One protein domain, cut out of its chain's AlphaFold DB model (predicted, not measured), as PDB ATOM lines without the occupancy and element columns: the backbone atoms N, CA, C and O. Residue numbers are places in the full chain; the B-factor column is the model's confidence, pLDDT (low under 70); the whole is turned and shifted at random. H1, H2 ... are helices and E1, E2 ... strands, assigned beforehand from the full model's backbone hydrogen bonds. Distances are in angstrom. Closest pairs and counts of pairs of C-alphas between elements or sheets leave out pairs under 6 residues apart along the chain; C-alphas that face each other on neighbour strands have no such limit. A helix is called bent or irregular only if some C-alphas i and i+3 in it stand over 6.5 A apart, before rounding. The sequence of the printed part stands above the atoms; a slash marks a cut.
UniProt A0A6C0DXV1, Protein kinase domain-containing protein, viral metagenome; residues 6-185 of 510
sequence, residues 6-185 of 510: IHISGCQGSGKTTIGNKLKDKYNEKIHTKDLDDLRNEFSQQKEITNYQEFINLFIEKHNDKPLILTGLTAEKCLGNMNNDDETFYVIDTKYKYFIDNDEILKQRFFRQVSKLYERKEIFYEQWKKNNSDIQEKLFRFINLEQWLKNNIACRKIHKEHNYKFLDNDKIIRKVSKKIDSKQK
ATOM      1  N   ILE A   6     -35.611 -21.451 -31.871       96.62
ATOM      2  CA  ILE A   6     -36.676 -21.466 -32.872       96.62
ATOM      3  C   ILE A   6     -37.991 -21.579 -32.128       96.62
ATOM      4  O   ILE A   6     -38.145 -22.475 -31.307       96.62
ATOM      5  N   HIS A   7     -38.945 -20.712 -32.447       97.44
ATOM      6  CA  HIS A   7     -40.301 -20.833 -31.931       97.44
ATOM      7  C   HIS A   7     -41.265 -21.219 -33.047       97.44
ATOM      8  O   HIS A   7     -41.291 -20.597 -34.114       97.44
ATOM      9  N   ILE A   8     -42.031 -22.276 -32.793       97.31
ATOM     10  CA  ILE A   8     -43.066 -22.801 -33.676       97.31
ATOM     11  C   ILE A   8     -44.406 -22.668 -32.949       97.31
ATOM     12  O   ILE A   8     -44.706 -23.406 -32.009       97.31
ATOM     13  N   SER A   9     -45.214 -21.722 -33.408       95.56
ATOM     14  CA  SER A   9     -46.561 -21.463 -32.908       95.56
ATOM     15  C   SER A   9     -47.621 -21.944 -33.901       95.56
ATOM     16  O   SER A   9     -47.319 -22.381 -35.010       95.56
ATOM     17  N   GLY A  10     -48.882 -21.884 -33.499       93.56
ATOM     18  CA  GLY A  10     -50.030 -22.272 -34.306       93.56
ATOM     19  C   GLY A  10     -51.279 -22.433 -33.451       93.56
ATOM     20  O   GLY A  10     -51.186 -22.719 -32.254       93.56
ATOM     21  N   CYS A  11     -52.450 -22.275 -34.060       91.75
ATOM     22  CA  CYS A  11     -53.742 -22.430 -33.394       91.75
ATOM     23  C   CYS A  11     -53.903 -23.788 -32.687       91.75
ATOM     24  O   CYS A  11     -53.162 -24.755 -32.908       91.75
ATOM     25  N   GLN A  12     -54.899 -23.899 -31.808       87.94
ATOM     26  CA  GLN A  12     -55.215 -25.186 -31.199       87.94
ATOM     27  C   GLN A  12     -55.618 -26.198 -32.286       87.94
ATOM     28  O   GLN A  12     -56.491 -25.925 -33.101       87.94
ATOM     29  N   GLY A  13     -54.974 -27.370 -32.288       88.56
ATOM     30  CA  GLY A  13     -55.179 -28.402 -33.311       88.56
ATOM     31  C   GLY A  13     -54.191 -28.359 -34.479       88.56
ATOM     32  O   GLY A  13     -54.169 -29.302 -35.247       88.56
ATOM     33  N   SER A  14     -53.308 -27.358 -34.572       92.88
ATOM     34  CA  SER A  14     -52.405 -27.196 -35.722       92.88
ATOM     35  C   SER A  14     -51.238 -28.196 -35.818       92.88
ATOM     36  O   SER A  14     -50.433 -28.104 -36.736       92.88
ATOM     37  N   GLY A  15     -51.079 -29.120 -34.865       93.06
ATOM     38  CA  GLY A  15     -49.983 -30.101 -34.885       93.06
ATOM     39  C   GLY A  15     -48.623 -29.598 -34.370       93.06
ATOM     40  O   GLY A  15     -47.595 -30.162 -34.735       93.06
ATOM     41  N   LYS A  16     -48.588 -28.570 -33.506       94.31
ATOM     42  CA  LYS A  16     -47.350 -28.044 -32.879       94.31
ATOM     43  C   LYS A  16     -46.481 -29.144 -32.257       94.31
ATOM     44  O   LYS A  16     -45.340 -29.333 -32.672       94.31
ATOM     45  N   THR A  17     -47.053 -29.907 -31.326       92.50
ATOM     46  CA  THR A  17     -46.384 -31.018 -30.634       92.50
ATOM     47  C   THR A  17     -45.937 -32.100 -31.621       92.50
ATOM     48  O   THR A  17     -44.848 -32.645 -31.491       92.50
ATOM     49  N   THR A  18     -46.710 -32.356 -32.684       94.69
ATOM     50  CA  THR A  18     -46.328 -33.291 -33.756       94.69
ATOM     51  C   THR A  18     -45.076 -32.831 -34.503       94.69
ATOM     52  O   THR A  18     -44.198 -33.648 -34.770       94.69
ATOM     53  N   ILE A  19     -44.957 -31.540 -34.833       96.31
ATOM     54  CA  ILE A  19     -43.734 -30.992 -35.443       96.31
ATOM     55  C   ILE A  19     -42.558 -31.092 -34.469       96.31
ATOM     56  O   ILE A  19     -41.473 -31.507 -34.881       96.31
ATOM     57  N   GLY A  20     -42.775 -30.742 -33.197       96.12
ATOM     58  CA  GLY A  20     -41.775 -30.877 -32.137       96.12
ATOM     59  C   GLY A  20     -41.229 -32.303 -32.057       96.12
ATOM     60  O   GLY A  20     -40.024 -32.502 -32.191       96.12
ATOM     61  N   ASN A  21     -42.114 -33.296 -31.967       96.25
ATOM     62  CA  ASN A  21     -41.747 -34.711 -31.913       96.25
ATOM     63  C   ASN A  21     -41.031 -35.169 -33.185       96.25
ATOM     64  O   ASN A  21     -39.946 -35.719 -33.083       96.25
ATOM     65  N   LYS A  22     -41.524 -34.835 -34.386       97.00
ATOM     66  CA  LYS A  22     -40.825 -35.172 -35.645       97.00
ATOM     67  C   LYS A  22     -39.393 -34.625 -35.689       97.00
ATOM     68  O   LYS A  22     -38.486 -35.277 -36.209       97.00
ATOM     69  N   LEU A  23     -39.177 -33.409 -35.187       95.62
ATOM     70  CA  LEU A  23     -37.843 -32.811 -35.107       95.62
ATOM     71  C   LEU A  23     -36.994 -33.486 -34.024       95.62
ATOM     72  O   LEU A  23     -35.816 -33.751 -34.274       95.62
ATOM     73  N   LYS A  24     -37.587 -33.800 -32.869       95.88
ATOM     74  CA  LYS A  24     -36.951 -34.552 -31.784       95.88
ATOM     75  C   LYS A  24     -36.528 -35.945 -32.250       95.88
ATOM     76  O   LYS A  24     -35.373 -36.289 -32.063       95.88
ATOM     77  N   ASP A  25     -37.373 -36.684 -32.958       95.88
ATOM     78  CA  ASP A  25     -37.061 -38.013 -33.498       95.88
ATOM     79  C   ASP A  25     -35.920 -37.941 -34.519       95.88
ATOM     80  O   ASP A  25     -34.972 -38.725 -34.490       95.88
ATOM     81  N   LYS A  26     -35.963 -36.941 -35.407       94.00
ATOM     82  CA  LYS A  26     -34.949 -36.754 -36.451       94.00
ATOM     83  C   LYS A  26     -33.570 -36.393 -35.894       94.00
ATOM     84  O   LYS A  26     -32.548 -36.794 -36.457       94.00
ATOM     85  N   TYR A  27     -33.519 -35.563 -34.855       89.94
ATOM     86  CA  TYR A  27     -32.267 -34.996 -34.345       89.94
ATOM     87  C   TYR A  27     -31.813 -35.592 -33.009       89.94
ATOM     88  O   TYR A  27     -30.636 -35.448 -32.671       89.94
ATOM     89  N   ASN A  28     -32.692 -36.304 -32.311       92.25
ATOM     90  CA  ASN A  28     -32.508 -36.885 -30.987       92.25
ATOM     91  C   ASN A  28     -31.824 -35.888 -30.031       92.25
ATOM     92  O   ASN A  28     -32.179 -34.710 -29.989       92.25
ATOM     93  N   GLU A  29     -30.761 -36.311 -29.349       89.50
ATOM     94  CA  GLU A  29     -29.981 -35.512 -28.404       89.50
ATOM     95  C   GLU A  29     -29.258 -34.299 -29.017       89.50
ATOM     96  O   GLU A  29     -28.528 -33.606 -28.311       89.50
ATOM     97  N   LYS A  30     -29.389 -34.025 -30.323       83.44
ATOM     98  CA  LYS A  30     -28.712 -32.896 -30.992       83.44
ATOM     99  C   LYS A  30     -29.474 -31.578 -30.890       83.44
ATOM    100  O   LYS A  30     -28.938 -30.558 -31.325       83.44
ATOM    101  N   ILE A  31     -30.700 -31.598 -30.377       94.50
ATOM    102  CA  ILE A  31     -31.530 -30.416 -30.133       94.50
ATOM    103  C   ILE A  31     -32.229 -30.542 -28.782       94.50
ATOM    104  O   ILE A  31     -32.443 -31.648 -28.295       94.50
ATOM    105  N   HIS A  32     -32.642 -29.409 -28.228       96.00
ATOM    106  CA  HIS A  32     -33.666 -29.358 -27.191       96.00
ATOM    107  C   HIS A  32     -34.998 -29.055 -27.859       96.00
ATOM    108  O   HIS A  32     -35.077 -28.165 -28.705       96.00
ATOM    109  N   THR A  33     -36.038 -29.800 -27.511       96.69
ATOM    110  CA  THR A  33     -37.407 -29.510 -27.950       96.69
ATOM    111  C   THR A  33     -38.293 -29.470 -26.727       96.69
ATOM    112  O   THR A  33     -38.245 -30.401 -25.921       96.69
ATOM    113  N   LYS A  34     -39.073 -28.402 -26.581       97.19
ATOM    114  CA  LYS A  34     -39.911 -28.198 -25.407       97.19
ATOM    115  C   LYS A  34     -41.248 -27.571 -25.790       97.19
ATOM    116  O   LYS A  34     -41.270 -26.583 -26.525       97.19
ATOM    117  N   ASP A  35     -42.338 -28.158 -25.299       95.38
ATOM    118  CA  ASP A  35     -43.669 -27.571 -25.425       95.38
ATOM    119  C   ASP A  35     -43.863 -26.478 -24.357       95.38
ATOM    120  O   ASP A  35     -43.402 -26.625 -23.223       95.38
ATOM    121  N   LEU A  36     -44.503 -25.362 -24.713       93.56
ATOM    122  CA  LEU A  36     -44.797 -24.288 -23.765       93.56
ATOM    123  C   LEU A  36     -45.817 -24.746 -22.715       93.56
ATOM    124  O   LEU A  36     -45.705 -24.329 -21.567       93.56
ATOM    125  N   ASP A  37     -46.737 -25.650 -23.066       90.50
ATOM    126  CA  ASP A  37     -47.675 -26.227 -22.095       90.50
ATOM    127  C   ASP A  37     -46.907 -27.035 -21.025       90.50
ATOM    128  O   ASP A  37     -47.168 -26.907 -19.827       90.50
ATOM    129  N   ASP A  38     -45.874 -27.787 -21.431       94.69
ATOM    130  CA  ASP A  38     -44.995 -28.509 -20.501       94.69
ATOM    131  C   ASP A  38     -44.192 -27.545 -19.620       94.69
ATOM    132  O   ASP A  38     -44.059 -27.770 -18.419       94.69
ATOM    133  N   LEU A  39     -43.669 -26.453 -20.194       94.44
ATOM    134  CA  LEU A  39     -42.973 -25.419 -19.418       94.44
ATOM    135  C   LEU A  39     -43.897 -24.742 -18.413       94.44
ATOM    136  O   LEU A  39     -43.458 -24.399 -17.320       94.44
ATOM    137  N   ARG A  40     -45.167 -24.524 -18.769       92.44
ATOM    138  CA  ARG A  40     -46.152 -23.937 -17.857       92.44
ATOM    139  C   ARG A  40     -46.454 -24.876 -16.693       92.44
ATOM    140  O   ARG A  40     -46.572 -24.413 -15.558       92.44
ATOM    141  N   ASN A  41     -46.524 -26.179 -16.956       92.94
ATOM    142  CA  ASN A  41     -46.675 -27.188 -15.910       92.94
ATOM    143  C   ASN A  41     -45.463 -27.206 -14.968       92.94
ATOM    144  O   ASN A  41     -45.646 -27.168 -13.756       92.94
ATOM    145  N   GLU A  42     -44.239 -27.184 -15.506       96.31
ATOM    146  CA  GLU A  42     -43.009 -27.095 -14.700       96.31
ATOM    147  C   GLU A  42     -42.974 -25.822 -13.850       96.31
ATOM    148  O   GLU A  42     -42.695 -25.877 -12.653       96.31
ATOM    149  N   PHE A  43     -43.334 -24.683 -14.444       94.88
ATOM    150  CA  PHE A  43     -43.449 -23.414 -13.736       94.88
ATOM    151  C   PHE A  43     -44.454 -23.475 -12.579       94.88
ATOM    152  O   PHE A  43     -44.188 -22.928 -11.516       94.88
ATOM    153  N   SER A  44     -45.581 -24.163 -12.763       93.12
ATOM    154  CA  SER A  44     -46.625 -24.279 -11.733       93.12
ATOM    155  C   SER A  44     -46.224 -25.199 -10.570       93.12
ATOM    156  O   SER A  44     -46.850 -25.158  -9.516       93.12
ATOM    157  N   GLN A  45     -45.209 -26.050 -10.757       95.94
ATOM    158  CA  GLN A  45     -44.725 -26.992  -9.741       95.94
ATOM    159  C   GLN A  45     -43.559 -26.440  -8.912       95.94
ATOM    160  O   GLN A  45     -43.322 -26.909  -7.797       95.94
ATOM    161  N   GLN A  46     -42.826 -25.459  -9.437       94.44
ATOM    162  CA  GLN A  46     -41.743 -24.790  -8.717       94.44
ATOM    163  C   GLN A  46     -42.265 -23.589  -7.906       94.44
ATOM    164  O   GLN A  46     -43.329 -23.052  -8.199       94.44
ATOM    165  N   LYS A  47     -41.528 -23.181  -6.864       94.88
ATOM    166  CA  LYS A  47     -41.931 -22.096  -5.942       94.88
ATOM    167  C   LYS A  47     -41.013 -20.872  -5.970       94.88
ATOM    168  O   LYS A  47     -41.314 -19.883  -5.313       94.88
ATOM    169  N   GLU A  48     -39.883 -20.954  -6.662       95.62
ATOM    170  CA  GLU A  48     -38.805 -19.962  -6.583       95.62
ATOM    171  C   GLU A  48     -39.064 -18.756  -7.489       95.62
ATOM    172  O   GLU A  48     -38.790 -17.620  -7.116       95.62
ATOM    173  N   ILE A  49     -39.626 -18.997  -8.672       93.44
ATOM    174  CA  ILE A  49     -39.859 -17.994  -9.706       93.44
ATOM    175  C   ILE A  49     -41.356 -17.708  -9.767       93.44
ATOM    176  O   ILE A  49     -42.160 -18.597 -10.034       93.44
ATOM    177  N   THR A  50     -41.750 -16.459  -9.545       93.56
ATOM    178  CA  THR A  50     -43.166 -16.044  -9.562       93.56
ATOM    179  C   THR A  50     -43.607 -15.503 -10.920       93.56
ATOM    180  O   THR A  50     -44.803 -15.403 -11.192       93.56
ATOM    181  N   ASN A  51     -42.657 -15.196 -11.810       93.06
ATOM    182  CA  ASN A  51     -42.911 -14.662 -13.140       93.06
ATOM    183  C   ASN A  51     -42.622 -15.707 -14.235       93.06
ATOM    184  O   ASN A  51     -41.494 -16.163 -14.413       93.06
ATOM    185  N   TYR A  52     -43.633 -16.071 -15.027       91.31
ATOM    186  CA  TYR A  52     -43.460 -17.103 -16.057       91.31
ATOM    187  C   TYR A  52     -42.549 -16.672 -17.220       91.31
ATOM    188  O   TYR A  52     -41.851 -17.506 -17.796       91.31
ATOM    189  N   GLN A  53     -42.500 -15.380 -17.555       93.19
ATOM    190  CA  GLN A  53     -41.575 -14.879 -18.576       93.19
ATOM    191  C   GLN A  53     -40.119 -15.001 -18.111       93.19
ATOM    192  O   GLN A  53     -39.253 -15.398 -18.892       93.19
ATOM    193  N   GLU A  54     -39.852 -14.696 -16.841       94.38
ATOM    194  CA  GLU A  54     -38.547 -14.916 -16.218       94.38
ATOM    195  C   GLU A  54     -38.165 -16.402 -16.252       94.38
ATOM    196  O   GLU A  54     -37.063 -16.745 -16.680       94.38
ATOM    197  N   PHE A  55     -39.111 -17.291 -15.932       95.44
ATOM    198  CA  PHE A  55     -38.910 -18.738 -16.028       95.44
ATOM    199  C   PHE A  55     -38.538 -19.189 -17.452       95.44
ATOM    200  O   PHE A  55     -37.600 -19.969 -17.631       95.44
ATOM    201  N   ILE A  56     -39.213 -18.670 -18.486       94.69
ATOM    202  CA  ILE A  56     -38.875 -18.951 -19.894       94.69
ATOM    203  C   ILE A  56     -37.459 -18.464 -20.226       94.69
ATOM    204  O   ILE A  56     -36.700 -19.187 -20.878       94.69
ATOM    205  N   ASN A  57     -37.085 -17.261 -19.784       94.31
ATOM    206  CA  ASN A  57     -35.759 -16.696 -20.042       94.31
ATOM    207  C   ASN A  57     -34.655 -17.561 -19.413       94.31
ATOM    208  O   ASN A  57     -33.698 -17.922 -20.103       94.31
ATOM    209  N   LEU A  58     -34.833 -17.968 -18.154       95.12
ATOM    210  CA  LEU A  58     -33.916 -18.867 -17.448       95.12
ATOM    211  C   LEU A  58     -33.850 -20.247 -18.109       95.12
ATOM    212  O   LEU A  58     -32.770 -20.822 -18.257       95.12
ATOM    213  N   PHE A  59     -34.983 -20.776 -18.579       96.06
ATOM    214  CA  PHE A  59     -35.002 -22.034 -19.321       96.06
ATOM    215  C   PHE A  59     -34.187 -21.941 -20.618       96.06
ATOM    216  O   PHE A  59     -33.396 -22.841 -20.914       96.06
ATOM    217  N   ILE A  60     -34.351 -20.856 -21.383       94.56
ATOM    218  CA  ILE A  60     -33.589 -20.599 -22.613       94.56
ATOM    219  C   ILE A  60     -32.091 -20.496 -22.312       94.56
ATOM    220  O   ILE A  60     -31.278 -21.070 -23.042       94.56
ATOM    221  N   GLU A  61     -31.721 -19.783 -21.249       92.19
ATOM    222  CA  GLU A  61     -30.331 -19.624 -20.827       92.19
ATOM    223  C   GLU A  61     -29.700 -20.962 -20.432       92.19
ATOM    224  O   GLU A  61     -28.620 -21.302 -20.925       92.19
ATOM    225  N   LYS A  62     -30.412 -21.764 -19.632       94.25
ATOM    226  CA  LYS A  62     -29.985 -23.101 -19.200       94.25
ATOM    227  C   LYS A  62     -29.773 -24.065 -20.371       94.25
ATOM    228  O   LYS A  62     -28.885 -24.909 -20.312       94.25
ATOM    229  N   HIS A  63     -30.548 -23.929 -21.447       92.44
ATOM    230  CA  HIS A  63     -30.507 -24.810 -22.623       92.44
ATOM    231  C   HIS A  63     -29.776 -24.175 -23.819       92.44
ATOM    232  O   HIS A  63     -30.113 -24.403 -24.985       92.44
ATOM    233  N   ASN A  64     -28.747 -23.368 -23.539       86.75
ATOM    234  CA  ASN A  64     -27.952 -22.675 -24.555       86.75
ATOM    235  C   ASN A  64     -26.829 -23.524 -25.185       86.75
ATOM    236  O   ASN A  64     -26.022 -22.994 -25.956       86.75
ATOM    237  N   ASP A  65     -26.755 -24.819 -24.881       81.75
ATOM    238  CA  ASP A  65     -25.734 -25.762 -25.354       81.75
ATOM    239  C   ASP A  65     -26.089 -26.359 -26.728       81.75
ATOM    240  O   ASP A  65     -25.227 -26.464 -27.607       81.75
ATOM    241  N   LYS A  66     -27.381 -26.600 -26.998       89.31
ATOM    242  CA  LYS A  66     -27.903 -27.099 -28.291       89.31
ATOM    243  C   LYS A  66     -28.946 -26.153 -28.910       89.31
ATOM    244  O   LYS A  66     -29.410 -25.231 -28.244       89.31
ATOM    245  N   PRO A  67     -29.289 -26.287 -30.210       93.94
ATOM    246  CA  PRO A  67     -30.439 -25.580 -30.765       93.94
ATOM    247  C   PRO A  67     -31.701 -25.899 -29.958       93.94
ATOM    248  O   PRO A  67     -31.993 -27.075 -29.746       93.94
ATOM    249  N   LEU A  68     -32.423 -24.864 -29.536       96.44
ATOM    250  CA  LEU A  68     -33.646 -24.982 -28.750       96.44
ATOM    251  C   LEU A  68     -34.855 -24.713 -29.644       96.44
ATOM    252  O   LEU A  68     -34.926 -23.685 -30.318       96.44
ATOM    253  N   ILE A  69     -35.801 -25.643 -29.649       97.25
ATOM    254  CA  ILE A  69     -37.067 -25.543 -30.365       97.25
ATOM    255  C   ILE A  69     -38.181 -25.468 -29.332       97.25
ATOM    256  O   ILE A  69     -38.444 -26.436 -28.623       97.25
ATOM    257  N   LEU A  70     -38.838 -24.317 -29.264       97.12
ATOM    258  CA  LEU A  70     -40.030 -24.119 -28.454       97.12
ATOM    259  C   LEU A  70     -41.257 -24.319 -29.340       97.12
ATOM    260  O   LEU A  70     -41.362 -23.701 -30.406       97.12
ATOM    261  N   THR A  71     -42.180 -25.177 -28.919       96.25
ATOM    262  CA  THR A  71     -43.476 -25.369 -29.579       96.25
ATOM    263  C   THR A  71     -44.580 -24.904 -28.652       96.25
ATOM    264  O   THR A  71     -44.591 -25.287 -27.499       96.25
ATOM    265  N   GLY A  72     -45.517 -24.083 -29.114       92.19
ATOM    266  CA  GLY A  72     -46.614 -23.634 -28.248       92.19
ATOM    267  C   GLY A  72     -47.142 -22.257 -28.617       92.19
ATOM    268  O   GLY A  72     -46.552 -21.568 -29.449       92.19
ATOM    269  N   LEU A  73     -48.265 -21.872 -28.015       88.56
ATOM    270  CA  LEU A  73     -48.853 -20.543 -28.181       88.56
ATOM    271  C   LEU A  73     -48.208 -19.555 -27.203       88.56
ATOM    272  O   LEU A  73     -48.027 -19.879 -26.039       88.56
ATOM    273  N   THR A  74     -47.894 -18.345 -27.664       82.06
ATOM    274  CA  THR A  74     -47.398 -17.256 -26.801       82.06
ATOM    275  C   THR A  74     -48.498 -16.309 -26.341       82.06
ATOM    276  O   THR A  74     -48.233 -15.465 -25.499       82.06
ATOM    277  N   ALA A  75     -49.707 -16.431 -26.894       76.81
ATOM    278  CA  ALA A  75     -50.829 -15.545 -26.618       76.81
ATOM    279  C   ALA A  75     -52.015 -16.340 -26.074       76.81
ATOM    280  O   ALA A  75     -52.604 -17.145 -26.806       76.81
ATOM    281  N   GLU A  76     -52.421 -16.064 -24.837       69.38
ATOM    282  CA  GLU A  76     -53.635 -16.649 -24.254       69.38
ATOM    283  C   GLU A  76     -54.899 -16.211 -25.010       69.38
ATOM    284  O   GLU A  76     -55.848 -16.987 -25.123       69.38
ATOM    285  N   LYS A  77     -54.864 -15.053 -25.695       66.38
ATOM    286  CA  LYS A  77     -55.913 -14.597 -26.635       66.38
ATOM    287  C   LYS A  77     -56.252 -15.635 -27.717       66.38
ATOM    288  O   LYS A  77     -57.355 -15.635 -28.254       66.38
ATOM    289  N   CYS A  78     -55.338 -16.556 -28.028       72.69
ATOM    290  CA  CYS A  78     -55.587 -17.654 -28.964       72.69
ATOM    291  C   CYS A  78     -56.444 -18.801 -28.383       72.69
ATOM    292  O   CYS A  78     -56.884 -19.667 -29.147       72.69
ATOM    293  N   LEU A  79     -56.657 -18.852 -27.063       67.06
ATOM    294  CA  LEU A  79     -57.376 -19.926 -26.364       67.06
ATOM    295  C   LEU A  79     -58.884 -19.660 -26.240       67.06
ATOM    296  O   LEU A  79     -59.649 -20.617 -26.140       67.06
ATOM    297  N   GLY A  80     -59.324 -18.403 -26.372       61.41
ATOM    298  CA  GLY A  80     -60.742 -18.045 -26.489       61.41
ATOM    299  C   GLY A  80     -61.502 -17.817 -25.184       61.41
ATOM    300  O   GLY A  80     -62.704 -17.593 -25.252       61.41
ATOM    301  N   ASN A  81     -60.831 -17.853 -24.033       56.56
ATOM    302  CA  ASN A  81     -61.388 -17.377 -22.770       56.56
ATOM    303  C   ASN A  81     -60.727 -16.044 -22.456       56.56
ATOM    304  O   ASN A  81     -59.521 -16.052 -22.237       56.56
ATOM    305  N   MET A  82     -61.474 -14.939 -22.429       49.56
ATOM    306  CA  MET A  82     -60.994 -13.715 -21.785       49.56
ATOM    307  C   MET A  82     -62.127 -12.959 -21.100       49.56
ATOM    308  O   MET A  82     -63.072 -12.518 -21.750       49.56
ATOM    309  N   ASN A  83     -61.959 -12.781 -19.787       49.09
ATOM    310  CA  ASN A  83     -62.118 -11.465 -19.178       49.09
ATOM    311  C   ASN A  83     -60.996 -10.570 -19.738       49.09
ATOM    312  O   ASN A  83     -59.890 -11.060 -19.961       49.09
ATOM    313  N   ASN A  84     -61.272  -9.291 -19.994       53.28
ATOM    314  CA  ASN A  84     -60.371  -8.376 -20.717       53.28
ATOM    315  C   ASN A  84     -59.000  -8.122 -20.049       53.28
ATOM    316  O   ASN A  84     -58.147  -7.501 -20.677       53.28
ATOM    317  N   ASP A  85     -58.771  -8.609 -18.827       51.38
ATOM    318  CA  ASP A  85     -57.598  -8.264 -18.016       51.38
ATOM    319  C   ASP A  85     -56.408  -9.241 -18.161       51.38
ATOM    320  O   ASP A  85     -55.281  -8.879 -17.830       51.38
ATOM    321  N   ASP A  86     -56.604 -10.446 -18.718       52.97
ATOM    322  CA  ASP A  86     -55.544 -11.468 -18.850       52.97
ATOM    323  C   ASP A  86     -54.818 -11.393 -20.208       52.97
ATOM    324  O   ASP A  86     -54.724 -12.364 -20.957       52.97
ATOM    325  N   GLU A  87     -54.275 -10.230 -20.582       53.91
ATOM    326  CA  GLU A  87     -53.503 -10.073 -21.827       53.91
ATOM    327  C   GLU A  87     -52.087 -10.684 -21.767       53.91
ATOM    328  O   GLU A  87     -51.108 -10.073 -22.206       53.91
ATOM    329  N   THR A  88     -51.930 -11.903 -21.248       64.62
ATOM    330  CA  THR A  88     -50.597 -12.488 -21.104       64.62
ATOM    331  C   THR A  88     -50.047 -12.942 -22.459       64.62
ATOM    332  O   THR A  88     -50.399 -13.994 -23.005       64.62
ATOM    333  N   PHE A  89     -49.172 -12.109 -23.031       73.00
ATOM    334  CA  PHE A  89     -48.336 -12.442 -24.178       73.00
ATOM    335  C   PHE A  89     -46.893 -12.655 -23.723       73.00
ATOM    336  O   PHE A  89     -46.212 -11.717 -23.311       73.00
ATOM    337  N   TYR A  90     -46.403 -13.886 -23.832       83.62
ATOM    338  CA  TYR A  90     -45.020 -14.199 -23.486       83.62
ATOM    339  C   TYR A  90     -44.102 -13.963 -24.688       83.62
ATOM    340  O   TYR A  90     -44.340 -14.438 -25.803       83.62
ATOM    341  N   VAL A  91     -43.020 -13.225 -24.470       86.06
ATOM    342  CA  VAL A  91     -42.059 -12.851 -25.501       86.06
ATOM    343  C   VAL A  91     -40.975 -13.916 -25.591       86.06
ATOM    344  O   VAL A  91     -40.158 -14.091 -24.691       86.06
ATOM    345  N   ILE A  92     -40.915 -14.602 -26.730       89.81
ATOM    346  CA  ILE A  92     -39.770 -15.445 -27.078       89.81
ATOM    347  C   ILE A  92     -38.850 -14.623 -27.981       89.81
ATOM    348  O   ILE A  92     -39.137 -14.425 -29.170       89.81
ATOM    349  N   ASP A  93     -37.752 -14.122 -27.407       85.88
ATOM    350  CA  ASP A  93     -36.721 -13.365 -28.125       85.88
ATOM    351  C   ASP A  93     -35.943 -14.288 -29.078       85.88
ATOM    352  O   ASP A  93     -34.917 -14.887 -28.750       85.88
ATOM    353  N   THR A  94     -36.482 -14.461 -30.286       90.38
ATOM    354  CA  THR A  94     -35.842 -15.229 -31.350       90.38
ATOM    355  C   THR A  94     -36.032 -14.609 -32.730       90.38
ATOM    356  O   THR A  94     -37.109 -14.143 -33.102       90.38
ATOM    357  N   LYS A  95     -34.983 -14.717 -33.552       90.94
ATOM    358  CA  LYS A  95     -34.994 -14.400 -34.988       90.94
ATOM    359  C   LYS A  95     -35.822 -15.389 -35.825       90.94
ATOM    360  O   LYS A  95     -36.142 -15.104 -36.982       90.94
ATOM    361  N   TYR A  96     -36.125 -16.577 -35.300       95.94
ATOM    362  CA  TYR A  96     -36.766 -17.666 -36.042       95.94
ATOM    363  C   TYR A  96     -38.148 -17.990 -35.471       95.94
ATOM    364  O   TYR A  96     -38.303 -18.927 -34.690       95.94
ATOM    365  N   LYS A  97     -39.148 -17.216 -35.905       97.12
ATOM    366  CA  LYS A  97     -40.557 -17.355 -35.522       97.12
ATOM    367  C   LYS A  97     -41.375 -17.928 -36.682       97.12
ATOM    368  O   LYS A  97     -41.409 -17.338 -37.767       97.12
ATOM    369  N   TYR A  98     -42.009 -19.077 -36.473       97.75
ATOM    370  CA  TYR A  98     -42.853 -19.746 -37.467       97.75
ATOM    371  C   TYR A  98     -44.255 -19.971 -36.912       97.75
ATOM    372  O   TYR A  98     -44.401 -20.377 -35.763       97.75
ATOM    373  N   PHE A  99     -45.274 -19.714 -37.725       96.88
ATOM    374  CA  PHE A  99     -46.666 -19.988 -37.393       96.88
ATOM    375  C   PHE A  99     -47.206 -21.048 -38.350       96.88
ATOM    376  O   PHE A  99     -47.066 -20.906 -39.566       96.88
ATOM    377  N   ILE A 100     -47.795 -22.104 -37.796       95.94
ATOM    378  CA  ILE A 100     -48.414 -23.170 -38.577       95.94
ATOM    379  C   ILE A 100     -49.708 -22.643 -39.185       95.94
ATOM    380  O   ILE A 100     -50.659 -22.346 -38.462       95.94
ATOM    381  N   ASP A 101     -49.733 -22.571 -40.509       93.56
ATOM    382  CA  ASP A 101     -50.874 -22.108 -41.286       93.56
ATOM    383  C   ASP A 101     -51.257 -23.186 -42.300       93.56
ATOM    384  O   ASP A 101     -50.526 -23.436 -43.262       93.56
ATOM    385  N   ASN A 102     -52.355 -23.888 -42.030       87.81
ATOM    386  CA  ASN A 102     -52.933 -24.870 -42.938       87.81
ATOM    387  C   ASN A 102     -54.466 -24.836 -42.837       87.81
ATOM    388  O   ASN A 102     -55.015 -24.541 -41.774       87.81
ATOM    389  N   ASP A 103     -55.149 -25.150 -43.935       85.88
ATOM    390  CA  ASP A 103     -56.617 -25.084 -44.001       85.88
ATOM    391  C   ASP A 103     -57.291 -26.204 -43.187       85.88
ATOM    392  O   ASP A 103     -58.452 -26.114 -42.791       85.88
ATOM    393  N   GLU A 104     -56.527 -27.237 -42.831       90.69
ATOM    394  CA  GLU A 104     -57.002 -28.412 -42.105       90.69
ATOM    395  C   GLU A 104     -57.034 -28.215 -40.576       90.69
ATOM    396  O   GLU A 104     -57.502 -29.105 -39.868       90.69
ATOM    397  N   ILE A 105     -56.578 -27.077 -40.026       91.56
ATOM    398  CA  ILE A 105     -56.489 -26.855 -38.565       91.56
ATOM    399  C   ILE A 105     -57.845 -27.064 -37.883       91.56
ATOM    400  O   ILE A 105     -57.924 -27.720 -36.842       91.56
ATOM    401  N   LEU A 106     -58.916 -26.494 -38.447       91.06
ATOM    402  CA  LEU A 106     -60.248 -26.565 -37.843       91.06
ATOM    403  C   LEU A 106     -60.780 -28.004 -37.854       91.06
ATOM    404  O   LEU A 106     -61.290 -28.479 -36.842       91.06
ATOM    405  N   LYS A 107     -60.566 -28.718 -38.961       93.06
ATOM    406  CA  LYS A 107     -60.917 -30.133 -39.121       93.06
ATOM    407  C   LYS A 107     -60.116 -31.032 -38.175       93.06
ATOM    408  O   LYS A 107     -60.693 -31.874 -37.494       93.06
ATOM    409  N   GLN A 108     -58.804 -30.817 -38.055       91.50
ATOM    410  CA  GLN A 108     -57.938 -31.537 -37.113       91.50
ATOM    411  C   GLN A 108     -58.377 -31.306 -35.664       91.50
ATOM    412  O   GLN A 108     -58.452 -32.249 -34.872       91.50
ATOM    413  N   ARG A 109     -58.704 -30.056 -35.309       90.69
ATOM    414  CA  ARG A 109     -59.243 -29.716 -33.988       90.69
ATOM    415  C   ARG A 109     -60.580 -30.415 -33.744       90.69
ATOM    416  O   ARG A 109     -60.738 -30.989 -32.670       90.69
ATOM    417  N   PHE A 110     -61.488 -30.390 -34.718       92.38
ATOM    418  CA  PHE A 110     -62.790 -31.052 -34.649       92.38
ATOM    419  C   PHE A 110     -62.651 -32.548 -34.390       92.38
ATOM    420  O   PHE A 110     -63.107 -33.013 -33.348       92.38
ATOM    421  N   PHE A 111     -61.937 -33.281 -35.248       92.31
ATOM    422  CA  PHE A 111     -61.766 -34.723 -35.068       92.31
ATOM    423  C   PHE A 111     -61.122 -35.066 -33.731       92.31
ATOM    424  O   PHE A 111     -61.598 -35.956 -33.036       92.31
ATOM    425  N   ARG A 112     -60.110 -34.304 -33.303       89.38
ATOM    426  CA  ARG A 112     -59.485 -34.519 -31.996       89.38
ATOM    427  C   ARG A 112     -60.464 -34.332 -30.835       89.38
ATOM    428  O   ARG A 112     -60.374 -35.071 -29.860       89.38
ATOM    429  N   GLN A 113     -61.353 -33.339 -30.893       90.00
ATOM    430  CA  GLN A 113     -62.344 -33.142 -29.831       90.00
ATOM    431  C   GLN A 113     -63.435 -34.209 -29.874       90.00
ATOM    432  O   GLN A 113     -63.785 -34.732 -28.824       90.00
ATOM    433  N   VAL A 114     -63.900 -34.613 -31.056       91.62
ATOM    434  CA  VAL A 114     -64.832 -35.743 -31.190       91.62
ATOM    435  C   VAL A 114     -64.230 -37.020 -30.595       91.62
ATOM    436  O   VAL A 114     -64.890 -37.693 -29.807       91.62
ATOM    437  N   SER A 115     -62.959 -37.325 -30.878       91.75
ATOM    438  CA  SER A 115     -62.271 -38.477 -30.281       91.75
ATOM    439  C   SER A 115     -62.195 -38.377 -28.757       91.75
ATOM    440  O   SER A 115     -62.572 -39.319 -28.069       91.75
ATOM    441  N   LYS A 116     -61.797 -37.220 -28.209       90.06
ATOM    442  CA  LYS A 116     -61.760 -37.003 -26.751       90.06
ATOM    443  C   LYS A 116     -63.132 -37.134 -26.099       90.06
ATOM    444  O   LYS A 116     -63.232 -37.614 -24.973       90.06
ATOM    445  N   LEU A 117     -64.174 -36.669 -26.782       90.19
ATOM    446  CA  LEU A 117     -65.548 -36.791 -26.323       90.19
ATOM    447  C   LEU A 117     -65.952 -38.268 -26.246       90.19
ATOM    448  O   LEU A 117     -66.452 -38.717 -25.220       90.19
ATOM    449  N   TYR A 118     -65.653 -39.032 -27.298       92.31
ATOM    450  CA  TYR A 118     -65.915 -40.467 -27.363       92.31
ATOM    451  C   TYR A 118     -65.144 -41.272 -26.304       92.31
ATOM    452  O   TYR A 118     -65.701 -42.177 -25.679       92.31
ATOM    453  N   GLU A 119     -63.874 -40.937 -26.067       93.38
ATOM    454  CA  GLU A 119     -63.048 -41.544 -25.014       93.38
ATOM    455  C   GLU A 119     -63.631 -41.296 -23.618       93.38
ATOM    456  O   GLU A 119     -63.547 -42.156 -22.745       93.38
ATOM    457  N   ARG A 120     -64.258 -40.135 -23.408       91.44
ATOM    458  CA  ARG A 120     -64.807 -39.706 -22.114       91.44
ATOM    459  C   ARG A 120     -66.305 -39.969 -21.960       91.44
ATOM    460  O   ARG A 120     -66.888 -39.493 -20.988       91.44
ATOM    461  N   LYS A 121     -66.928 -40.711 -22.882       93.50
ATOM    462  CA  LYS A 121     -68.390 -40.900 -22.929       93.50
ATOM    463  C   LYS A 121     -68.989 -41.402 -21.609       93.50
ATOM    464  O   LYS A 121     -69.953 -40.813 -21.134       93.50
ATOM    465  N   GLU A 122     -68.367 -42.396 -20.972       95.38
ATOM    466  CA  GLU A 122     -68.847 -42.961 -19.701       95.38
ATOM    467  C   GLU A 122     -68.745 -41.944 -18.559       95.38
ATOM    468  O   GLU A 122     -69.688 -41.750 -17.800       95.38
ATOM    469  N   ILE A 123     -67.622 -41.217 -18.479       92.62
ATOM    470  CA  ILE A 123     -67.414 -40.176 -17.461       92.62
ATOM    471  C   ILE A 123     -68.466 -39.077 -17.610       92.62
ATOM    472  O   ILE A 123     -69.043 -38.640 -16.615       92.62
ATOM    473  N   PHE A 124     -68.727 -38.637 -18.842       90.19
ATOM    474  CA  PHE A 124     -69.754 -37.634 -19.098       90.19
ATOM    475  C   PHE A 124     -71.145 -38.142 -18.726       90.19
ATOM    476  O   PHE A 124     -71.893 -37.399 -18.101       90.19
ATOM    477  N   TYR A 125     -71.474 -39.398 -19.032       93.00
ATOM    478  CA  TYR A 125     -72.758 -39.987 -18.658       93.00
ATOM    479  C   TYR A 125     -72.940 -40.082 -17.134       93.00
ATOM    480  O   TYR A 125     -73.974 -39.674 -16.600       93.00
ATOM    481  N   GLU A 126     -71.917 -40.536 -16.405       95.56
ATOM    482  CA  GLU A 126     -71.951 -40.597 -14.939       95.56
ATOM    483  C   GLU A 126     -72.067 -39.216 -14.289       95.56
ATOM    484  O   GLU A 126     -72.793 -39.042 -13.308       95.56
ATOM    485  N   GLN A 127     -71.375 -38.210 -14.829       92.50
ATOM    486  CA  GLN A 127     -71.505 -36.834 -14.351       92.50
ATOM    487  C   GLN A 127     -72.881 -36.250 -14.682       92.50
ATOM    488  O   GLN A 127     -73.465 -35.560 -13.848       92.50
ATOM    489  N   TRP A 128     -73.419 -36.553 -15.864       93.56
ATOM    490  CA  TRP A 128     -74.731 -36.083 -16.297       93.56
ATOM    491  C   TRP A 128     -75.847 -36.615 -15.395       93.56
ATOM    492  O   TRP A 128     -76.725 -35.849 -15.007       93.56
ATOM    493  N   LYS A 129     -75.761 -37.880 -14.953       94.88
ATOM    494  CA  LYS A 129     -76.690 -38.453 -13.961       94.88
ATOM    495  C   LYS A 129     -76.726 -37.675 -12.641       94.88
ATOM    496  O   LYS A 129     -77.744 -37.694 -11.957       94.88
ATOM    497  N   LYS A 130     -75.629 -37.007 -12.272       94.94
ATOM    498  CA  LYS A 130     -75.521 -36.210 -11.039       94.94
ATOM    499  C   LYS A 130     -75.936 -34.752 -11.236       94.94
ATOM    500  O   LYS A 130     -76.479 -34.157 -10.314       94.94
ATOM    501  N   ASN A 131     -75.653 -34.172 -12.403       91.69
ATOM    502  CA  ASN A 131     -75.978 -32.784 -12.735       91.69
ATOM    503  C   ASN A 131     -76.216 -32.638 -14.249       91.69
ATOM    504  O   ASN A 131     -75.287 -32.401 -15.024       91.69
ATOM    505  N   ASN A 132     -77.464 -32.827 -14.680       88.44
ATOM    506  CA  ASN A 132     -77.794 -32.961 -16.099       88.44
ATOM    507  C   ASN A 132     -77.597 -31.661 -16.903       88.44
ATOM    508  O   ASN A 132     -77.102 -31.716 -18.028       88.44
ATOM    509  N   SER A 133     -77.929 -30.500 -16.336       85.44
ATOM    510  CA  SER A 133     -77.918 -29.209 -17.031       85.44
ATOM    511  C   SER A 133     -76.498 -28.715 -17.317       85.44
ATOM    512  O   SER A 133     -76.185 -28.387 -18.462       85.44
ATOM    513  N   ASP A 134     -75.609 -28.762 -16.321       84.75
ATOM    514  CA  ASP A 134     -74.203 -28.346 -16.454       84.75
ATOM    515  C   ASP A 134     -73.430 -29.245 -17.434       84.75
ATOM    516  O   ASP A 134     -72.651 -28.775 -18.268       84.75
ATOM    517  N   ILE A 135     -73.670 -30.560 -17.396       87.06
ATOM    518  CA  ILE A 135     -72.993 -31.483 -18.313       87.06
ATOM    519  C   ILE A 135     -73.526 -31.352 -19.737       87.06
ATOM    520  O   ILE A 135     -72.728 -31.354 -20.675       87.06
ATOM    521  N   GLN A 136     -74.837 -31.175 -19.920       83.00
ATOM    522  CA  GLN A 136     -75.412 -30.932 -21.242       83.00
ATOM    523  C   GLN A 136     -74.824 -29.662 -21.879       83.00
ATOM    524  O   GLN A 136     -74.423 -29.673 -23.044       83.00
ATOM    525  N   GLU A 137     -74.697 -28.585 -21.105       82.69
ATOM    526  CA  GLU A 137     -74.063 -27.349 -21.557       82.69
ATOM    527  C   GLU A 137     -72.577 -27.548 -21.902       82.69
ATOM    528  O   GLU A 137     -72.110 -27.094 -22.953       82.69
ATOM    529  N   LYS A 138     -71.825 -28.284 -21.074       81.38
ATOM    530  CA  LYS A 138     -70.420 -28.634 -21.353       81.38
ATOM    531  C   LYS A 138     -70.261 -29.452 -22.631       81.38
ATOM    532  O   LYS A 138     -69.307 -29.210 -23.371       81.38
ATOM    533  N   LEU A 139     -71.180 -30.379 -22.912       82.50
ATOM    534  CA  LEU A 139     -71.193 -31.170 -24.146       82.50
ATOM    535  C   LEU A 139     -71.414 -30.280 -25.378       82.50
ATOM    536  O   LEU A 139     -70.670 -30.401 -26.351       82.50
ATOM    537  N   PHE A 140     -72.354 -29.330 -25.319       78.44
ATOM    538  CA  PHE A 140     -72.583 -28.371 -26.408       78.44
ATOM    539  C   PHE A 140     -71.407 -27.409 -26.613       78.44
ATOM    540  O   PHE A 140     -71.029 -27.110 -27.744       78.44
ATOM    541  N   ARG A 141     -70.764 -26.964 -25.528       78.38
ATOM    542  CA  ARG A 141     -69.561 -26.117 -25.595       78.38
ATOM    543  C   ARG A 141     -68.317 -26.882 -26.058       78.38
ATOM    544  O   ARG A 141     -67.335 -26.259 -26.469       78.38
ATOM    545  N   PHE A 142     -68.346 -28.216 -26.022       81.31
ATOM    546  CA  PHE A 142     -67.201 -29.058 -26.363       81.31
ATOM    547  C   PHE A 142     -66.784 -28.920 -27.830       81.31
ATOM    548  O   PHE A 142     -65.598 -29.040 -28.146       81.31
ATOM    549  N   ILE A 143     -67.742 -28.638 -28.723       87.44
ATOM    550  CA  ILE A 143     -67.510 -28.417 -30.151       87.44
ATOM    551  C   ILE A 143     -68.246 -27.153 -30.600       87.44
ATOM    552  O   ILE A 143     -69.433 -27.180 -30.894       87.44
ATOM    553  N   ASN A 144     -67.510 -26.046 -30.718       89.75
ATOM    554  CA  ASN A 144     -68.025 -24.781 -31.244       89.75
ATOM    555  C   ASN A 144     -67.146 -24.310 -32.411       89.75
ATOM    556  O   ASN A 144     -66.169 -23.581 -32.225       89.75
ATOM    557  N   LEU A 145     -67.472 -24.779 -33.621       89.94
ATOM    558  CA  LEU A 145     -66.681 -24.518 -34.829       89.94
ATOM    559  C   LEU A 145     -66.589 -23.027 -35.160       89.94
ATOM    560  O   LEU A 145     -65.518 -22.559 -35.546       89.94
ATOM    561  N   GLU A 146     -67.679 -22.280 -34.975       90.44
ATOM    562  CA  GLU A 146     -67.718 -20.847 -35.261       90.44
ATOM    563  C   GLU A 146     -66.780 -20.076 -34.326       90.44
ATOM    564  O   GLU A 146     -65.939 -19.296 -34.783       90.44
ATOM    565  N   GLN A 147     -66.840 -20.351 -33.019       88.12
ATOM    566  CA  GLN A 147     -65.934 -19.728 -32.058       88.12
ATOM    567  C   GLN A 147     -64.479 -20.126 -32.319       88.12
ATOM    568  O   GLN A 147     -63.573 -19.301 -32.218       88.12
ATOM    569  N   TRP A 148     -64.217 -21.382 -32.690       89.62
ATOM    570  CA  TRP A 148     -62.863 -21.818 -33.027       89.62
ATOM    571  C   TRP A 148     -62.323 -21.122 -34.272       89.62
ATOM    572  O   TRP A 148     -61.140 -20.782 -34.301       89.62
ATOM    573  N   LEU A 149     -63.170 -20.879 -35.273       90.88
ATOM    574  CA  LEU A 149     -62.804 -20.103 -36.450       90.88
ATOM    575  C   LEU A 149     -62.460 -18.658 -36.064       90.88
ATOM    576  O   LEU A 149     -61.390 -18.177 -36.443       90.88
ATOM    577  N   LYS A 150     -63.295 -18.004 -35.243       90.31
ATOM    578  CA  LYS A 150     -63.025 -16.657 -34.705       90.31
ATOM    579  C   LYS A 150     -61.691 -16.610 -33.951       90.31
ATOM    580  O   LYS A 150     -60.848 -15.762 -34.246       90.31
ATOM    581  N   ASN A 151     -61.439 -17.578 -33.068       86.69
ATOM    582  CA  ASN A 151     -60.181 -17.679 -32.319       86.69
ATOM    583  C   ASN A 151     -58.977 -17.901 -33.244       86.69
ATOM    584  O   ASN A 151     -57.910 -17.324 -33.028       86.69
ATOM    585  N   ASN A 152     -59.126 -18.711 -34.296       89.88
ATOM    586  CA  ASN A 152     -58.057 -18.938 -35.264       89.88
ATOM    587  C   ASN A 152     -57.714 -17.653 -36.031       89.88
ATOM    588  O   ASN A 152     -56.534 -17.341 -36.192       89.88
ATOM    589  N   ILE A 153     -58.721 -16.884 -36.458       90.94
ATOM    590  CA  ILE A 153     -58.534 -15.589 -37.131       90.94
ATOM    591  C   ILE A 153     -57.804 -14.606 -36.206       90.94
ATOM    592  O   ILE A 153     -56.788 -14.031 -36.609       90.94
ATOM    593  N   ALA A 154     -58.260 -14.470 -34.958       88.75
ATOM    594  CA  ALA A 154     -57.623 -13.610 -33.962       88.75
ATOM    595  C   ALA A 154     -56.164 -14.022 -33.705       88.75
ATOM    596  O   ALA A 154     -55.256 -13.191 -33.727       88.75
ATOM    597  N   CYS A 155     -55.910 -15.324 -33.565       89.69
ATOM    598  CA  CYS A 155     -54.568 -15.842 -33.333       89.69
ATOM    599  C   CYS A 155     -53.618 -15.572 -34.510       89.69
ATOM    600  O   CYS A 155     -52.462 -15.193 -34.299       89.69
ATOM    601  N   ARG A 156     -54.101 -15.725 -35.753       92.06
ATOM    602  CA  ARG A 156     -53.335 -15.382 -36.963       92.06
ATOM    603  C   ARG A 156     -53.009 -13.890 -36.994       92.06
ATOM    604  O   ARG A 156     -51.876 -13.544 -37.313       92.06
ATOM    605  N   LYS A 157     -53.960 -13.017 -36.645       92.12
ATOM    606  CA  LYS A 157     -53.741 -11.562 -36.588       92.12
ATOM    607  C   LYS A 157     -52.605 -11.205 -35.620       92.12
ATOM    608  O   LYS A 157     -51.623 -10.606 -36.050       92.12
ATOM    609  N   ILE A 158     -52.669 -11.694 -34.380       90.19
ATOM    610  CA  ILE A 158     -51.643 -11.437 -33.352       90.19
ATOM    611  C   ILE A 158     -50.254 -11.897 -33.823       90.19
ATOM    612  O   ILE A 158     -49.271 -11.169 -33.710       90.19
ATOM    613  N   HIS A 159     -50.139 -13.096 -34.398       92.50
ATOM    614  CA  HIS A 159     -48.835 -13.606 -34.838       92.50
ATOM    615  C   HIS A 159     -48.293 -12.884 -36.084       92.50
ATOM    616  O   HIS A 159     -47.073 -12.818 -36.258       92.50
ATOM    617  N   LYS A 160     -49.156 -12.302 -36.930       94.12
ATOM    618  CA  LYS A 160     -48.722 -11.400 -38.012       94.12
ATOM    619  C   LYS A 160     -48.094 -10.130 -37.443       94.12
ATOM    620  O   LYS A 160     -46.992  -9.784 -37.855       94.12
ATOM    621  N   GLU A 161     -48.742  -9.505 -36.461       92.44
ATOM    622  CA  GLU A 161     -48.235  -8.303 -35.774       92.44
ATOM    623  C   GLU A 161     -46.873  -8.560 -35.099       92.44
ATOM    624  O   GLU A 161     -46.009  -7.690 -35.066       92.44
ATOM    625  N   HIS A 162     -46.621  -9.801 -34.670       90.31
ATOM    626  CA  HIS A 162     -45.357 -10.225 -34.055       90.31
ATOM    627  C   HIS A 162     -44.335 -10.828 -35.039       90.31
ATOM    628  O   HIS A 162     -43.394 -11.516 -34.623       90.31
ATOM    629  N   ASN A 163     -44.487 -10.565 -36.343       94.75
ATOM    630  CA  ASN A 163     -43.542 -10.936 -37.404       94.75
ATOM    631  C   ASN A 163     -43.284 -12.451 -37.556       94.75
ATOM    632  O   ASN A 163     -42.181 -12.877 -37.926       94.75
ATOM    633  N   TYR A 164     -44.285 -13.294 -37.290       96.06
ATOM    634  CA  TYR A 164     -44.173 -14.731 -37.551       96.06
ATOM    635  C   TYR A 164     -44.243 -15.031 -39.048       96.06
ATOM    636  O   TYR A 164     -44.982 -14.410 -39.808       96.06
ATOM    637  N   LYS A 165     -43.503 -16.056 -39.477       97.56
ATOM    638  CA  LYS A 165     -43.592 -16.588 -40.841       97.56
ATOM    639  C   LYS A 165     -44.638 -17.696 -40.902       97.56
ATOM    640  O   LYS A 165     -44.429 -18.757 -40.318       97.56
ATOM    641  N   PHE A 166     -45.713 -17.449 -41.641       97.44
ATOM    642  CA  PHE A 166     -46.832 -18.369 -41.842       97.44
ATOM    643  C   PHE A 166     -46.455 -19.423 -42.878       97.44
ATOM    644  O   PHE A 166     -46.078 -19.088 -44.002       97.44
ATOM    645  N   LEU A 167     -46.456 -20.689 -42.474       96.69
ATOM    646  CA  LEU A 167     -45.992 -21.814 -43.280       96.69
ATOM    647  C   LEU A 167     -46.770 -23.080 -42.899       96.69
ATOM    648  O   LEU A 167     -47.132 -23.261 -41.738       96.69
ATOM    649  N   ASP A 168     -46.940 -23.991 -43.853       95.94
ATOM    650  CA  ASP A 168     -47.407 -25.346 -43.558       95.94
ATOM    651  C   ASP A 168     -46.352 -26.165 -42.781       95.94
ATOM    652  O   ASP A 168     -45.175 -25.789 -42.666       95.94
ATOM    653  N   ASN A 169     -46.784 -27.310 -42.248       94.69
ATOM    654  CA  ASN A 169     -45.970 -28.183 -41.400       94.69
ATOM    655  C   ASN A 169     -44.653 -28.599 -42.076       94.69
ATOM    656  O   ASN A 169     -43.583 -28.523 -41.463       94.69
ATOM    657  N   ASP A 170     -44.706 -28.989 -43.348       94.56
ATOM    658  CA  ASP A 170     -43.550 -29.515 -44.074       94.56
ATOM    659  C   ASP A 170     -42.544 -28.413 -44.413       94.56
ATOM    660  O   ASP A 170     -41.324 -28.598 -44.297       94.56
ATOM    661  N   LYS A 171     -43.023 -27.216 -44.769       96.62
ATOM    662  CA  LYS A 171     -42.181 -26.028 -44.954       96.62
ATOM    663  C   LYS A 171     -41.479 -25.640 -43.657       96.62
ATOM    664  O   LYS A 171     -40.288 -25.312 -43.720       96.62
ATOM    665  N   ILE A 172     -42.163 -25.695 -42.510       97.38
ATOM    666  CA  ILE A 172     -41.547 -25.434 -41.199       97.38
ATOM    667  C   ILE A 172     -40.461 -26.472 -40.927       97.38
ATOM    668  O   ILE A 172     -39.302 -26.089 -40.755       97.38
ATOM    669  N   ILE A 173     -40.780 -27.770 -40.983       96.69
ATOM    670  CA  ILE A 173     -39.816 -28.856 -40.732       96.69
ATOM    671  C   ILE A 173     -38.592 -28.719 -41.637       96.69
ATOM    672  O   ILE A 173     -37.458 -28.810 -41.160       96.69
ATOM    673  N   ARG A 174     -38.784 -28.441 -42.932       95.56
ATOM    674  CA  ARG A 174     -37.694 -28.248 -43.898       95.56
ATOM    675  C   ARG A 174     -36.832 -27.029 -43.567       95.56
ATOM    676  O   ARG A 174     -35.604 -27.132 -43.605       95.56
ATOM    677  N   LYS A 175     -37.431 -25.877 -43.234       96.25
ATOM    678  CA  LYS A 175     -36.671 -24.667 -42.865       96.25
ATOM    679  C   LYS A 175     -35.906 -24.856 -41.562       96.25
ATOM    680  O   LYS A 175     -34.728 -24.506 -41.507       96.25
ATOM    681  N   VAL A 176     -36.548 -25.431 -40.551       94.81
ATOM    682  CA  VAL A 176     -35.937 -25.733 -39.253       94.81
ATOM    683  C   VAL A 176     -34.795 -26.734 -39.420       94.81
ATOM    684  O   VAL A 176     -33.674 -26.451 -39.001       94.81
ATOM    685  N   SER A 177     -35.029 -27.825 -40.153       92.56
ATOM    686  CA  SER A 177     -34.003 -28.820 -40.482       92.56
ATOM    687  C   SER A 177     -32.802 -28.186 -41.177       92.56
ATOM    688  O   SER A 177     -31.674 -28.346 -40.724       92.56
ATOM    689  N   LYS A 178     -33.023 -27.365 -42.216       88.75
ATOM    690  CA  LYS A 178     -31.940 -26.660 -42.922       88.75
ATOM    691  C   LYS A 178     -31.097 -25.808 -41.969       88.75
ATOM    692  O   LYS A 178     -29.878 -25.750 -42.125       88.75
ATOM    693  N   LYS A 179     -31.718 -25.145 -40.985       88.25
ATOM    694  CA  LYS A 179     -31.003 -24.338 -39.983       88.25
ATOM    695  C   LYS A 179     -30.164 -25.211 -39.053       88.25
ATOM    696  O   LYS A 179     -28.973 -24.937 -38.903       88.25
ATOM    697  N   ILE A 180     -30.738 -26.286 -38.519       83.00
ATOM    698  CA  ILE A 180     -30.030 -27.246 -37.661       83.00
ATOM    699  C   ILE A 180     -28.864 -27.896 -38.427       83.00
ATOM    700  O   ILE A 180     -27.723 -27.891 -37.959       83.00
ATOM    701  N   ASP A 181     -29.113 -28.355 -39.654       79.38
ATOM    702  CA  ASP A 181     -28.129 -29.023 -40.509       79.38
ATOM    703  C   ASP A 181     -26.988 -28.087 -40.918       79.38
ATOM    704  O   ASP A 181     -25.821 -28.483 -40.890       79.38
ATOM    705  N   SER A 182     -27.293 -26.826 -41.249       65.94
ATOM    706  CA  SER A 182     -26.275 -25.828 -41.608       65.94
ATOM    707  C   SER A 182     -25.285 -25.559 -40.469       65.94
ATOM    708  O   SER A 182     -24.088 -25.402 -40.718       65.94
ATOM    709  N   LYS A 183     -25.742 -25.612 -39.208       64.06
ATOM    710  CA  LYS A 183     -24.875 -25.470 -38.028       64.06
ATOM    711  C   LYS A 183     -23.958 -26.691 -37.850       64.06
ATOM    712  O   LYS A 183     -22.792 -26.533 -37.483       64.06
ATOM    713  N   GLN A 184     -24.444 -27.888 -38.189       56.50
ATOM    714  CA  GLN A 184     -23.718 -29.162 -38.060       56.50
ATOM    715  C   GLN A 184     -22.762 -29.491 -39.229       56.50
ATOM    716  O   GLN A 184     -21.992 -30.449 -39.141       56.50
ATOM    717  N   LYS A 185     -22.790 -28.734 -40.334       52.81
ATOM    718  CA  LYS A 185     -22.219 -29.162 -41.629       52.81
ATOM    719  C   LYS A 185     -20.683 -29.230 -41.709       52.81
ATOM    720  O   LYS A 185     -20.164 -30.022 -42.486       52.81
TER     721      LYS A 185
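Overview. This is residues 6 to 185 of the 510 residues of the protein "Protein kinase domain-containing protein" of viral metagenome (UniProt A0A6C0DXV1). A twisted sheet of five short parallel strands has H1 and H8 side by side over one face, while H4, H5 and H6 reach out from it as a long arm and H7 leads back to the sheet. H2 and H3 form a corner that only grazes the sheet. The printed part has 180 residues with eight named helices and five named strands, in the order E1 H1 E2 H2 H3 E3 E4 H4 H5 H6 H7 E5 H8; the class is mixed, helices and strands, and the sheet's order is E2 E3 E1 E4 E5. It is compact, with a radius of gyration of the C-alphas of 18.3 A, and spans 60 by 40 by 32 A.

Arrangement. E1, residues 6 to 10, H1, residues 16 to 30, and E2, residues 32 to 35, form a split strand-helix-strand unit, two parallel strands joined through a helix, with E3, residues 68 to 71, between them; its crossover is right-handed. E2, H2, residues 36 to 45, H3, residues 52 to 62, and E3 form a strand-helix-strand unit, two parallel neighbour strands with helices between them along the chain; its crossover is right-handed. H4, residues 105 to 119, H5, residues 121 to 130, H6, residues 132 to 141, and H7, residues 145 to 161, join E4, residues 96 to 100, to E5, residues 165 to 167. N 34 and O 69 of E2 and E3 are 2.9 A apart, N 8 and O 70 of E1 and E3 2.9 A, N 9 and O 98 of E1 and E4 2.8 A, and N 99 and O 165 of E4 and E5 2.9 A, within hydrogen-bond range. H1 and H8, residues 169 to 185, lie on the same face, at heights over the sheet of 8.5 A and 10.8 A, and run along the strands; with the sheet they make two layers. H1 touches H8 with residues 19 to 23 alone, at a shallow tilt of 17 degrees, the same way; the closest C-alphas, of Ile 19 and Ile 173, are 6.9 A apart. H2 touches H3, about perpendicular at 76 degrees, closest at the C-alphas of Phe 43 and Tyr 52, 6.7 A. H7 only grazes the sheet with residues 152 to 160. H4 touches H7 at a steep tilt of 47 degrees, opposite ways, with residues 106 to 110 alone; the closest C-alphas, of Leu 106 and Leu 149, are 7.1 A apart. H5 and H6 are a helical hairpin, closest at the C-alphas of Trp 128 and Ile 135, 5.3 A. Every O i to N i+4 pair is within hydrogen-bond range in H2, H3, H4, H6, H7 and H8, against 9 of 11 in H1 and 5 of 6 in H5.

Along the chain. E1 begins at C-alpha 6, (-36.676, -21.466, -32.872), and H8 ends at C-alpha 185, (-22.219, -29.162, -41.629). From first to last C-alpha H7 measures 24.6 A, H8 23.8 A, H4 21.0 A and H1 19.4 A. H1 is irregular: C-alphas 26 and 29 are 9.5 A apart.

Size, cuts and confidence. The two C-alphas farthest apart, of Lys 130 and Lys 185, are 61.9 A apart. The printed part has no cut, and the link from E3 to E4, 24 residues, is long. The model's pLDDT is under 70 at residues 76 to 77, 79 to 88 and 182 to 185.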